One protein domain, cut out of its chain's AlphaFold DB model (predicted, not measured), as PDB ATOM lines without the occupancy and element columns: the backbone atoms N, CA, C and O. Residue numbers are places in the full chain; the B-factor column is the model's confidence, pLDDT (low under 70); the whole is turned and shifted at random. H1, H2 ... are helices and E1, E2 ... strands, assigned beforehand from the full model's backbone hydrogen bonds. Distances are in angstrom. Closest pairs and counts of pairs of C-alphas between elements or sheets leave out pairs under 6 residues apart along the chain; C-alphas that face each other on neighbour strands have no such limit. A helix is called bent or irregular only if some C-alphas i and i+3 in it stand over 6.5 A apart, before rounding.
ATOM      1  N   VAL A  65     144.272 152.924  91.215       88.75
ATOM      2  CA  VAL A  65     145.638 152.683  90.722       88.75
ATOM      3  C   VAL A  65     146.582 152.440  91.897       88.75
ATOM      4  O   VAL A  65     147.364 151.490  91.875       88.75
ATOM      5  N   LYS A  66     146.441 153.227  92.968       88.50
ATOM      6  CA  LYS A  66     147.199 153.037  94.208       88.50
ATOM      7  C   LYS A  66     146.915 151.675  94.852       88.50
ATOM      8  O   LYS A  66     147.850 150.991  95.262       88.50
ATOM      9  N   ALA A  67     145.649 151.253  94.904       88.88
ATOM     10  CA  ALA A  67     145.258 149.951  95.449       88.88
ATOM     11  C   ALA A  67     145.799 148.781  94.610       88.88
ATOM     12  O   ALA A  67     146.330 147.819  95.164       88.88
ATOM     13  N   ARG A  68     145.727 148.880  93.275       89.50
ATOM     14  CA  ARG A  68     146.313 147.890  92.355       89.50
ATOM     15  C   ARG A  68     147.820 147.776  92.560       89.50
ATOM     16  O   ARG A  68     148.328 146.674  92.747       89.50
ATOM     17  N   ARG A  69     148.511 148.917  92.624       90.88
ATOM     18  CA  ARG A  69     149.952 148.977  92.881       90.88
ATOM     19  C   ARG A  69     150.317 148.351  94.224       90.88
ATOM     20  O   ARG A  69     151.254 147.566  94.282       90.88
ATOM     21  N   HIS A  70     149.569 148.647  95.284       91.06
ATOM     22  CA  HIS A  70     149.773 148.032  96.596       91.06
ATOM     23  C   HIS A  70     149.566 146.506  96.551       91.06
ATOM     24  O   HIS A  70     150.390 145.751  97.069       91.06
ATOM     25  N   LYS A  71     148.518 146.021  95.864       92.50
ATOM     26  CA  LYS A  71     148.294 144.575  95.689       92.50
ATOM     27  C   LYS A  71     149.468 143.906  94.967       92.50
ATOM     28  O   LYS A  71     149.891 142.823  95.361       92.50
ATOM     29  N   GLU A  72     149.999 144.532  93.924       93.31
ATOM     30  CA  GLU A  72     151.091 143.960  93.133       93.31
ATOM     31  C   GLU A  72     152.459 144.042  93.810       93.31
ATOM     32  O   GLU A  72     153.226 143.087  93.724       93.31
ATOM     33  N   MET A  73     152.759 145.153  94.483       93.25
ATOM     34  CA  MET A  73     154.088 145.427  95.034       93.25
ATOM     35  C   MET A  73     154.275 144.921  96.464       93.25
ATOM     36  O   MET A  73     155.410 144.697  96.868       93.25
ATOM     37  N   GLU A  74     153.193 144.744  97.226       93.94
ATOM     38  CA  GLU A  74     153.270 144.352  98.638       93.94
ATOM     39  C   GLU A  74     152.537 143.033  98.892       93.94
ATOM     40  O   GLU A  74     153.146 142.067  99.357       93.94
ATOM     41  N   LEU A  75     151.254 142.941  98.511       95.31
ATOM     42  CA  LEU A  75     150.448 141.755  98.827       95.31
ATOM     43  C   LEU A  75     150.898 140.503  98.066       95.31
ATOM     44  O   LEU A  75     150.996 139.440  98.670       95.31
ATOM     45  N   LYS A  76     151.177 140.594  96.758       95.38
ATOM     46  CA  LYS A  76     151.624 139.435  95.960       95.38
ATOM     47  C   LYS A  76     152.979 138.876  96.425       95.38
ATOM     48  O   LYS A  76     153.067 137.655  96.561       95.38
ATOM     49  N   PRO A  77     154.012 139.701  96.690       96.00
ATOM     50  CA  PRO A  77     155.255 139.219  97.285       96.00
ATOM     51  C   PRO A  77     155.035 138.560  98.645       96.00
ATOM     52  O   PRO A  77     155.472 137.432  98.838       96.00
ATOM     53  N   LEU A  78     154.279 139.198  99.546       96.81
ATOM     54  CA  LEU A  78     153.991 138.632 100.867       96.81
ATOM     55  C   LEU A  78     153.262 137.284 100.768       96.81
ATOM     56  O   LEU A  78     153.608 136.326 101.452       96.81
ATOM     57  N   TYR A  79     152.282 137.186  99.874       97.38
ATOM     58  CA  TYR A  79     151.557 135.948  99.617       97.38
ATOM     59  C   TYR A  79     152.465 134.835  99.074       97.38
ATOM     60  O   TYR A  79     152.332 133.678  99.474       97.38
ATOM     61  N   LYS A  80     153.424 135.175  98.201       96.25
ATOM     62  CA  LYS A  80     154.436 134.231  97.709       96.25
ATOM     63  C   LYS A  80     155.299 133.688  98.855       96.25
ATOM     64  O   LYS A  80     155.510 132.480  98.911       96.25
ATOM     65  N   GLU A  81     155.746 134.544  99.772       95.81
ATOM     66  CA  GLU A  81     156.537 134.132 100.944       95.81
ATOM     67  C   GLU A  81     155.748 133.203 101.879       95.81
ATOM     68  O   GLU A  81     156.269 132.196 102.368       95.81
ATOM     69  N   LEU A  82     154.456 133.478 102.081       96.62
ATOM     70  CA  LEU A  82     153.579 132.601 102.858       96.62
ATOM     71  C   LEU A  82     153.413 131.231 102.194       96.62
ATOM     72  O   LEU A  82     153.539 130.207 102.866       96.62
ATOM     73  N   LEU A  83     153.184 131.195 100.878       96.44
ATOM     74  CA  LEU A  83     153.132 129.942 100.122       96.44
ATOM     75  C   LEU A  83     154.451 129.169 100.221       96.44
ATOM     76  O   LEU A  83     154.425 127.961 100.438       96.44
ATOM     77  N   TYR A  84     155.589 129.857 100.113       95.75
ATOM     78  CA  TYR A  84     156.911 129.249 100.265       95.75
ATOM     79  C   TYR A  84     157.106 128.649 101.660       95.75
ATOM     80  O   TYR A  84     157.578 127.521 101.784       95.75
ATOM     81  N   THR A  85     156.666 129.357 102.700       93.75
ATOM     82  CA  THR A  85     156.724 128.887 104.090       93.75
ATOM     83  C   THR A  85     155.851 127.653 104.311       93.75
ATOM     84  O   THR A  85     156.272 126.705 104.972       93.75
ATOM     85  N   ILE A  86     154.635 127.638 103.752       93.50
ATOM     86  CA  ILE A  86     153.742 126.477 103.840       93.50
ATOM     87  C   ILE A  86     154.353 125.292 103.084       93.50
ATOM     88  O   ILE A  86     154.387 124.197 103.630       93.50
ATOM     89  N   ALA A  87     154.863 125.505 101.869       92.62
ATOM     90  CA  ALA A  87     155.430 124.447 101.036       92.62
ATOM     91  C   ALA A  87     156.701 123.817 101.633       92.62
ATOM     92  O   ALA A  87     156.915 122.617 101.484       92.62
ATOM     93  N   HIS A  88     157.527 124.605 102.326       90.50
ATOM     94  CA  HIS A  88     158.823 124.165 102.851       90.50
ATOM     95  C   HIS A  88     158.881 124.105 104.380       90.50
ATOM     96  O   HIS A  88     159.944 124.287 104.980       90.50
ATOM     97  N   LYS A  89     157.743 123.858 105.032       87.94
ATOM     98  CA  LYS A  89     157.691 123.690 106.487       87.94
ATOM     99  C   LYS A  89     158.542 122.504 106.945       87.94
ATOM    100  O   LYS A  89     158.578 121.460 106.299       87.94
ATOM    101  N   MET A  90     159.183 122.651 108.101       82.31
ATOM    102  CA  MET A  90     160.012 121.605 108.701       82.31
ATOM    103  C   MET A  90     159.572 121.269 110.112       82.31
ATOM    104  O   MET A  90     159.082 122.118 110.854       82.31
ATOM    105  N   SER A 100     146.159 121.147 107.717       89.88
ATOM    106  CA  SER A 100     146.757 120.664 106.476       89.88
ATOM    107  C   SER A 100     147.272 121.829 105.631       89.88
ATOM    108  O   SER A 100     146.793 122.961 105.721       89.88
ATOM    109  N   ASP A 101     148.224 121.547 104.745       91.38
ATOM    110  CA  ASP A 101     148.753 122.556 103.821       91.38
ATOM    111  C   ASP A 101     147.651 123.155 102.946       91.38
ATOM    112  O   ASP A 101     147.644 124.362 102.717       91.38
ATOM    113  N   SER A 102     146.674 122.341 102.537       93.06
ATOM    114  CA  SER A 102     145.502 122.794 101.785       93.06
ATOM    115  C   SER A 102     144.624 123.764 102.578       93.06
ATOM    116  O   SER A 102     144.200 124.775 102.027       93.06
ATOM    117  N   GLN A 103     144.388 123.508 103.869       94.12
ATOM    118  CA  GLN A 103     143.619 124.410 104.733       94.12
ATOM    119  C   GLN A 103     144.333 125.750 104.908       94.12
ATOM    120  O   GLN A 103     143.706 126.803 104.829       94.12
ATOM    121  N   LEU A 104     145.655 125.719 105.098       94.19
ATOM    122  CA  LEU A 104     146.460 126.933 105.219       94.19
ATOM    123  C   LEU A 104     146.483 127.727 103.910       94.19
ATOM    124  O   LEU A 104     146.323 128.944 103.942       94.19
ATOM    125  N   GLN A 105     146.637 127.048 102.771       95.56
ATOM    126  CA  GLN A 105     146.594 127.656 101.439       95.56
ATOM    127  C   GLN A 105     145.240 128.307 101.153       95.56
ATOM    128  O   GLN A 105     145.204 129.443 100.684       95.56
ATOM    129  N   GLN A 106     144.142 127.624 101.484       96.19
ATOM    130  CA  GLN A 106     142.797 128.173 101.348       96.19
ATOM    131  C   GLN A 106     142.618 129.411 102.237       96.19
ATOM    132  O   GLN A 106     142.175 130.454 101.758       96.19
ATOM    133  N   TYR A 107     143.035 129.333 103.502       96.44
ATOM    134  CA  TYR A 107     142.938 130.449 104.440       96.44
ATOM    135  C   TYR A 107     143.681 131.697 103.945       96.44
ATOM    136  O   TYR A 107     143.116 132.791 103.929       96.44
ATOM    137  N   ILE A 108     144.933 131.554 103.489       96.38
ATOM    138  CA  ILE A 108     145.684 132.710 102.976       96.38
ATOM    139  C   ILE A 108     145.113 133.218 101.647       96.38
ATOM    140  O   ILE A 108     145.158 134.420 101.392       96.38
ATOM    141  N   GLN A 109     144.558 132.342 100.804       96.38
ATOM    142  CA  GLN A 109     143.926 132.739  99.546       96.38
ATOM    143  C   GLN A 109     142.703 133.628  99.803       96.38
ATOM    144  O   GLN A 109     142.559 134.671  99.157       96.38
ATOM    145  N   GLU A 110     141.869 133.250 100.774       96.38
ATOM    146  CA  GLU A 110     140.705 134.024 101.212       96.38
ATOM    147  C   GLU A 110     141.128 135.346 101.872       96.38
ATOM    148  O   GLU A 110     140.655 136.410 101.469       96.38
ATOM    149  N   ALA A 111     142.084 135.312 102.808       96.12
ATOM    150  CA  ALA A 111     142.542 136.496 103.540       96.12
ATOM    151  C   ALA A 111     143.164 137.575 102.635       96.12
ATOM    152  O   ALA A 111     143.008 138.770 102.888       96.12
ATOM    153  N   PHE A 112     143.853 137.166 101.566       94.94
ATOM    154  CA  PHE A 112     144.482 138.079 100.609       94.94
ATOM    155  C   PHE A 112     143.606 138.379  99.389       94.94
ATOM    156  O   PHE A 112     144.015 139.156  98.523       94.94
ATOM    157  N   THR A 113     142.401 137.804  99.301       94.69
ATOM    158  CA  THR A 113     141.488 137.941  98.151       94.69
ATOM    159  C   THR A 113     142.175 137.619  96.812       94.69
ATOM    160  O   THR A 113     142.074 138.355  95.821       94.69
ATOM    161  N   MET A 114     142.947 136.529  96.792       94.12
ATOM    162  CA  MET A 114     143.672 136.084  95.599       94.12
ATOM    163  C   MET A 114     142.765 135.240  94.707       94.12
ATOM    164  O   MET A 114     142.097 134.308  95.156       94.12
ATOM    165  N   THR A 115     142.754 135.550  93.412       96.06
ATOM    166  CA  THR A 115     142.029 134.724  92.438       96.06
ATOM    167  C   THR A 115     142.709 133.362  92.281       96.06
ATOM    168  O   THR A 115     143.914 133.235  92.499       96.06
ATOM    169  N   GLN A 116     141.968 132.337  91.848       95.50
ATOM    170  CA  GLN A 116     142.551 131.002  91.649       95.50
ATOM    171  C   GLN A 116     143.710 131.014  90.638       95.50
ATOM    172  O   GLN A 116     144.702 130.315  90.815       95.50
ATOM    173  N   SER A 117     143.611 131.842  89.594       96.25
ATOM    174  CA  SER A 117     144.684 132.016  88.608       96.25
ATOM    175  C   SER A 117     145.942 132.633  89.233       96.25
ATOM    176  O   SER A 117     147.043 132.137  88.994       96.25
ATOM    177  N   GLU A 118     145.786 133.659  90.079       95.12
ATOM    178  CA  GLU A 118     146.900 134.265  90.820       95.12
ATOM    179  C   GLU A 118     147.541 133.262  91.787       95.12
ATOM    180  O   GLU A 118     148.766 133.148  91.805       95.12
ATOM    181  N   HIS A 119     146.728 132.507  92.538       96.75
ATOM    182  CA  HIS A 119     147.207 131.449  93.427       96.75
ATOM    183  C   HIS A 119     148.039 130.422  92.652       96.75
ATOM    184  O   HIS A 119     149.196 130.203  92.995       96.75
ATOM    185  N   ASN A 120     147.487 129.844  91.579       96.31
ATOM    186  CA  ASN A 120     148.157 128.799  90.803       96.31
ATOM    187  C   ASN A 120     149.484 129.298  90.212       96.31
ATOM    188  O   ASN A 120     150.500 128.616  90.321       96.31
ATOM    189  N   SER A 121     149.497 130.513  89.651       96.69
ATOM    190  CA  SER A 121     150.711 131.106  89.077       96.69
ATOM    191  C   SER A 121     151.797 131.368  90.127       96.69
ATOM    192  O   SER A 121     152.982 131.190  89.853       96.69
ATOM    193  N   LEU A 122     151.425 131.811  91.333       95.81
ATOM    194  CA  LEU A 122     152.388 132.034  92.416       95.81
ATOM    195  C   LEU A 122     152.866 130.716  93.030       95.81
ATOM    196  O   LEU A 122     154.048 130.596  93.341       95.81
ATOM    197  N   MET A 123     151.986 129.722  93.141       95.56
ATOM    198  CA  MET A 123     152.317 128.390  93.642       95.56
ATOM    199  C   MET A 123     153.318 127.671  92.729       95.56
ATOM    200  O   MET A 123     154.303 127.122  93.214       95.56
ATOM    201  N   GLU A 124     153.142 127.756  91.408       95.81
ATOM    202  CA  GLU A 124     154.108 127.238  90.429       95.81
ATOM    203  C   GLU A 124     155.490 127.900  90.586       95.81
ATOM    204  O   GLU A 124     156.528 127.234  90.590       95.81
ATOM    205  N   LYS A 125     155.524 129.221  90.806       94.62
ATOM    206  CA  LYS A 125     156.779 129.939  91.078       94.62
ATOM    207  C   LYS A 125     157.434 129.483  92.377       94.62
ATOM    208  O   LYS A 125     158.653 129.407  92.444       94.62
ATOM    209  N   VAL A 126     156.647 129.208  93.414       95.19
ATOM    210  CA  VAL A 126     157.158 128.703  94.695       95.19
ATOM    211  C   VAL A 126     157.749 127.304  94.532       95.19
ATOM    212  O   VAL A 126     158.839 127.063  95.034       95.19
ATOM    213  N   GLN A 127     157.092 126.420  93.777       90.81
ATOM    214  CA  GLN A 127     157.576 125.059  93.513       90.81
ATOM    215  C   GLN A 127     158.852 125.017  92.664       90.81
ATOM    216  O   GLN A 127     159.647 124.094  92.796       90.81
ATOM    217  N   THR A 128     159.047 126.007  91.791       92.31
ATOM    218  CA  THR A 128     160.272 126.150  90.987       92.31
ATOM    219  C   THR A 128     161.381 126.924  91.707       92.31
ATOM    220  O   THR A 128     162.499 126.991  91.200       92.31
ATOM    221  N   THR A 129     161.097 127.512  92.875       91.88
ATOM    222  CA  THR A 129     162.105 128.195  93.697       91.88
ATOM    223  C   THR A 129     162.999 127.165  94.393       91.88
ATOM    224  O   THR A 129     162.568 126.058  94.707       91.88
ATOM    225  N   GLU A 130     164.257 127.526  94.641       91.38
ATOM    226  CA  GLU A 130     165.214 126.664  95.337       91.38
ATOM    227  C   GLU A 130     164.738 126.291  96.750       91.38
ATOM    228  O   GLU A 130     164.152 127.104  97.474       91.38
ATOM    229  N   LEU A 131     165.020 125.045  97.144       89.81
ATOM    230  CA  LEU A 131     164.707 124.535  98.475       89.81
ATOM    231  C   LEU A 131     165.537 125.269  99.544       89.81
ATOM    232  O   LEU A 131     166.722 125.545  99.328       89.81
ATOM    233  N   PRO A 132     164.966 125.531 100.729       89.00
ATOM    234  CA  PRO A 132     165.709 126.158 101.813       89.00
ATOM    235  C   PRO A 132     166.822 125.233 102.320       89.00
ATOM    236  O   PRO A 132     166.628 124.030 102.511       89.00
ATOM    237  N   THR A 133     167.999 125.807 102.578       89.19
ATOM    238  CA  THR A 133     169.133 125.074 103.153       89.19
ATOM    239  C   THR A 133     169.091 125.139 104.677       89.19
ATOM    240  O   THR A 133     169.082 126.218 105.275       89.19
ATOM    241  N   TYR A 134     169.123 123.967 105.307       85.06
ATOM    242  CA  TYR A 134     169.146 123.821 106.759       85.06
ATOM    243  C   TYR A 134     170.568 123.587 107.253       85.06
ATOM    244  O   TYR A 134     171.275 122.715 106.752       85.06
ATOM    245  N   CYS A 135     170.991 124.354 108.257       87.50
ATOM    246  CA  CYS A 135     172.305 124.194 108.867       87.50
ATOM    247  C   CYS A 135     172.171 123.908 110.363       87.50
ATOM    248  O   CYS A 135     171.573 124.687 111.109       87.50
ATOM    249  N   LEU A 136     172.783 122.804 110.796       88.38
ATOM    250  CA  LEU A 136     172.978 122.478 112.201       88.38
ATOM    251  C   LEU A 136     174.417 122.819 112.582       88.38
ATOM    252  O   LEU A 136     175.358 122.189 112.100       88.38
ATOM    253  N   MET A 137     174.594 123.812 113.449       90.75
ATOM    254  CA  MET A 137     175.903 124.159 113.988       90.75
ATOM    255  C   MET A 137     176.045 123.566 115.387       90.75
ATOM    256  O   MET A 137     175.290 123.909 116.299       90.75
ATOM    257  N   VAL A 138     177.029 122.681 115.547       92.94
ATOM    258  CA  VAL A 138     177.357 122.051 116.827       92.94
ATOM    259  C   VAL A 138     178.734 122.519 117.266       92.94
ATOM    260  O   VAL A 138     179.719 122.349 116.550       92.94
ATOM    261  N   THR A 139     178.810 123.092 118.462       93.06
ATOM    262  CA  THR A 139     180.077 123.489 119.079       93.06
ATOM    263  C   THR A 139     180.314 122.648 120.323       93.06
ATOM    264  O   THR A 139     179.581 122.763 121.309       93.06
ATOM    265  N   VAL A 140     181.359 121.820 120.281       93.44
ATOM    266  CA  VAL A 140     181.867 121.089 121.446       93.44
ATOM    267  C   VAL A 140     182.871 121.989 122.155       93.44
ATOM    268  O   VAL A 140     183.866 122.384 121.553       93.44
ATOM    269  N   LYS A 141     182.590 122.360 123.408       93.88
ATOM    270  CA  LYS A 141     183.433 123.308 124.153       93.88
ATOM    271  C   LYS A 141     184.494 122.605 124.981       93.88
ATOM    272  O   LYS A 141     185.683 122.781 124.756       93.88
ATOM    273  N   GLU A 142     184.055 121.831 125.961       92.31
ATOM    274  CA  GLU A 142     184.949 121.162 126.896       92.31
ATOM    275  C   GLU A 142     184.294 119.911 127.469       92.31
ATOM    276  O   GLU A 142     183.065 119.781 127.515       92.31
ATOM    277  N   ALA A 143     185.146 119.010 127.944       93.06
ATOM    278  CA  ALA A 143     184.764 117.837 128.702       93.06
ATOM    279  C   ALA A 143     185.554 117.819 130.015       93.06
ATOM    280  O   ALA A 143     186.773 117.988 130.019       93.06
ATOM    281  N   LYS A 144     184.860 117.629 131.139       92.31
ATOM    282  CA  LYS A 144     185.448 117.677 132.485       92.31
ATOM    283  C   LYS A 144     185.330 116.343 133.211       92.31
ATOM    284  O   LYS A 144     184.314 115.644 133.119       92.31
ATOM    285  N   GLY A 145     186.381 116.027 133.972       90.69
ATOM    286  CA  GLY A 145     186.472 114.825 134.801       90.69
ATOM    287  C   GLY A 145     186.551 113.527 133.998       90.69
ATOM    288  O   GLY A 145     185.965 112.536 134.421       90.69
TER     289      GLY A 145
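Overview. This is residues 65 to 90 and 100 to 145 of the 185 residues of the protein "protein unc-13 homolog D-like" of Austrofundulus limnaeus (UniProt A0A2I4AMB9). Look for a small body of three helices with a long tail: H1b packs with H2, side by side and opposite ways, and with H3, which crosses it steeply, while the strand E1 reaches far away from them. Residues 135 to 145, of which 135 to 144 belong to E1, stick out from the body as the tail, and residues 65 to 70 of H1a stick out from the body as well. The printed part has 72 residues, with three named helices and then one named strand in the order H1, H2, H3, E1, a mixed class of helices and strands. The whole is extended, with a radius of gyration of the C-alphas of 18.3 A and spans of 70 by 28 by 22 A.

Along the chain. Find C-alpha 65 at (145.638, 152.683, 90.722), where H1, residues 65 to 87, begins. By its hydrogen bonds it was assigned as one helix, but it is bent: C-alphas 73 and 76 are 6.5 A apart. Its arms are H1a, residues 65 to 73, 11.9 A long, and H1b, residues 76 to 87, 16.3 A long. After the cut, find H2 at residues 101 to 111, 15.3 A from first to last C-alpha, and H3 at residues 116 to 127, 16.3 A. E1, residues 133 to 144, runs 34.4 A from C-alpha 133 at (169.133, 125.074, 103.153) to C-alpha 144 at (185.448, 117.677, 132.485).

Arrangement. Start at H1a, which stands at a shallow tilt of 30 degrees to H1b and touches no helix. H1b and H2 touch, with the C-alphas of Ile 86 and Asp 101 closest at 6.3 A; they run opposite ways at a shallow tilt of 17 degrees. H3 touches H1b with residues 122 to 127 alone, the closest C-alphas being those of Tyr 84 and Val 126, 5.6 A apart; the two run the same way at a steep tilt of 59 degrees. H2 and H3 are close but not clearly touching, with the C-alphas of Gln 109 and His 119 closest at 7.1 A. E1 is apart from H1a, H1b, H2 and H3, and pairs with no named strand. In H1a, H1b, H2 and H3, every O i to N i+4 pair is within hydrogen-bond range.

Size, cuts and confidence. The two C-alphas farthest apart are those of Val 65 and Gly 145, at 71.0 A. Without the stretches that stand free, the body has 55 residues and spans 32 by 25 by 17 A. Residues 91 to 99 are not printed; C-alphas 90 and 100 are 13.5 A apart across this cut, which lies in the link from H1 to H2. The links H2 to H3 and H3 to E1 are tight. The mean pLDDT of the printed part is 93.2, and no printed residue is under 70.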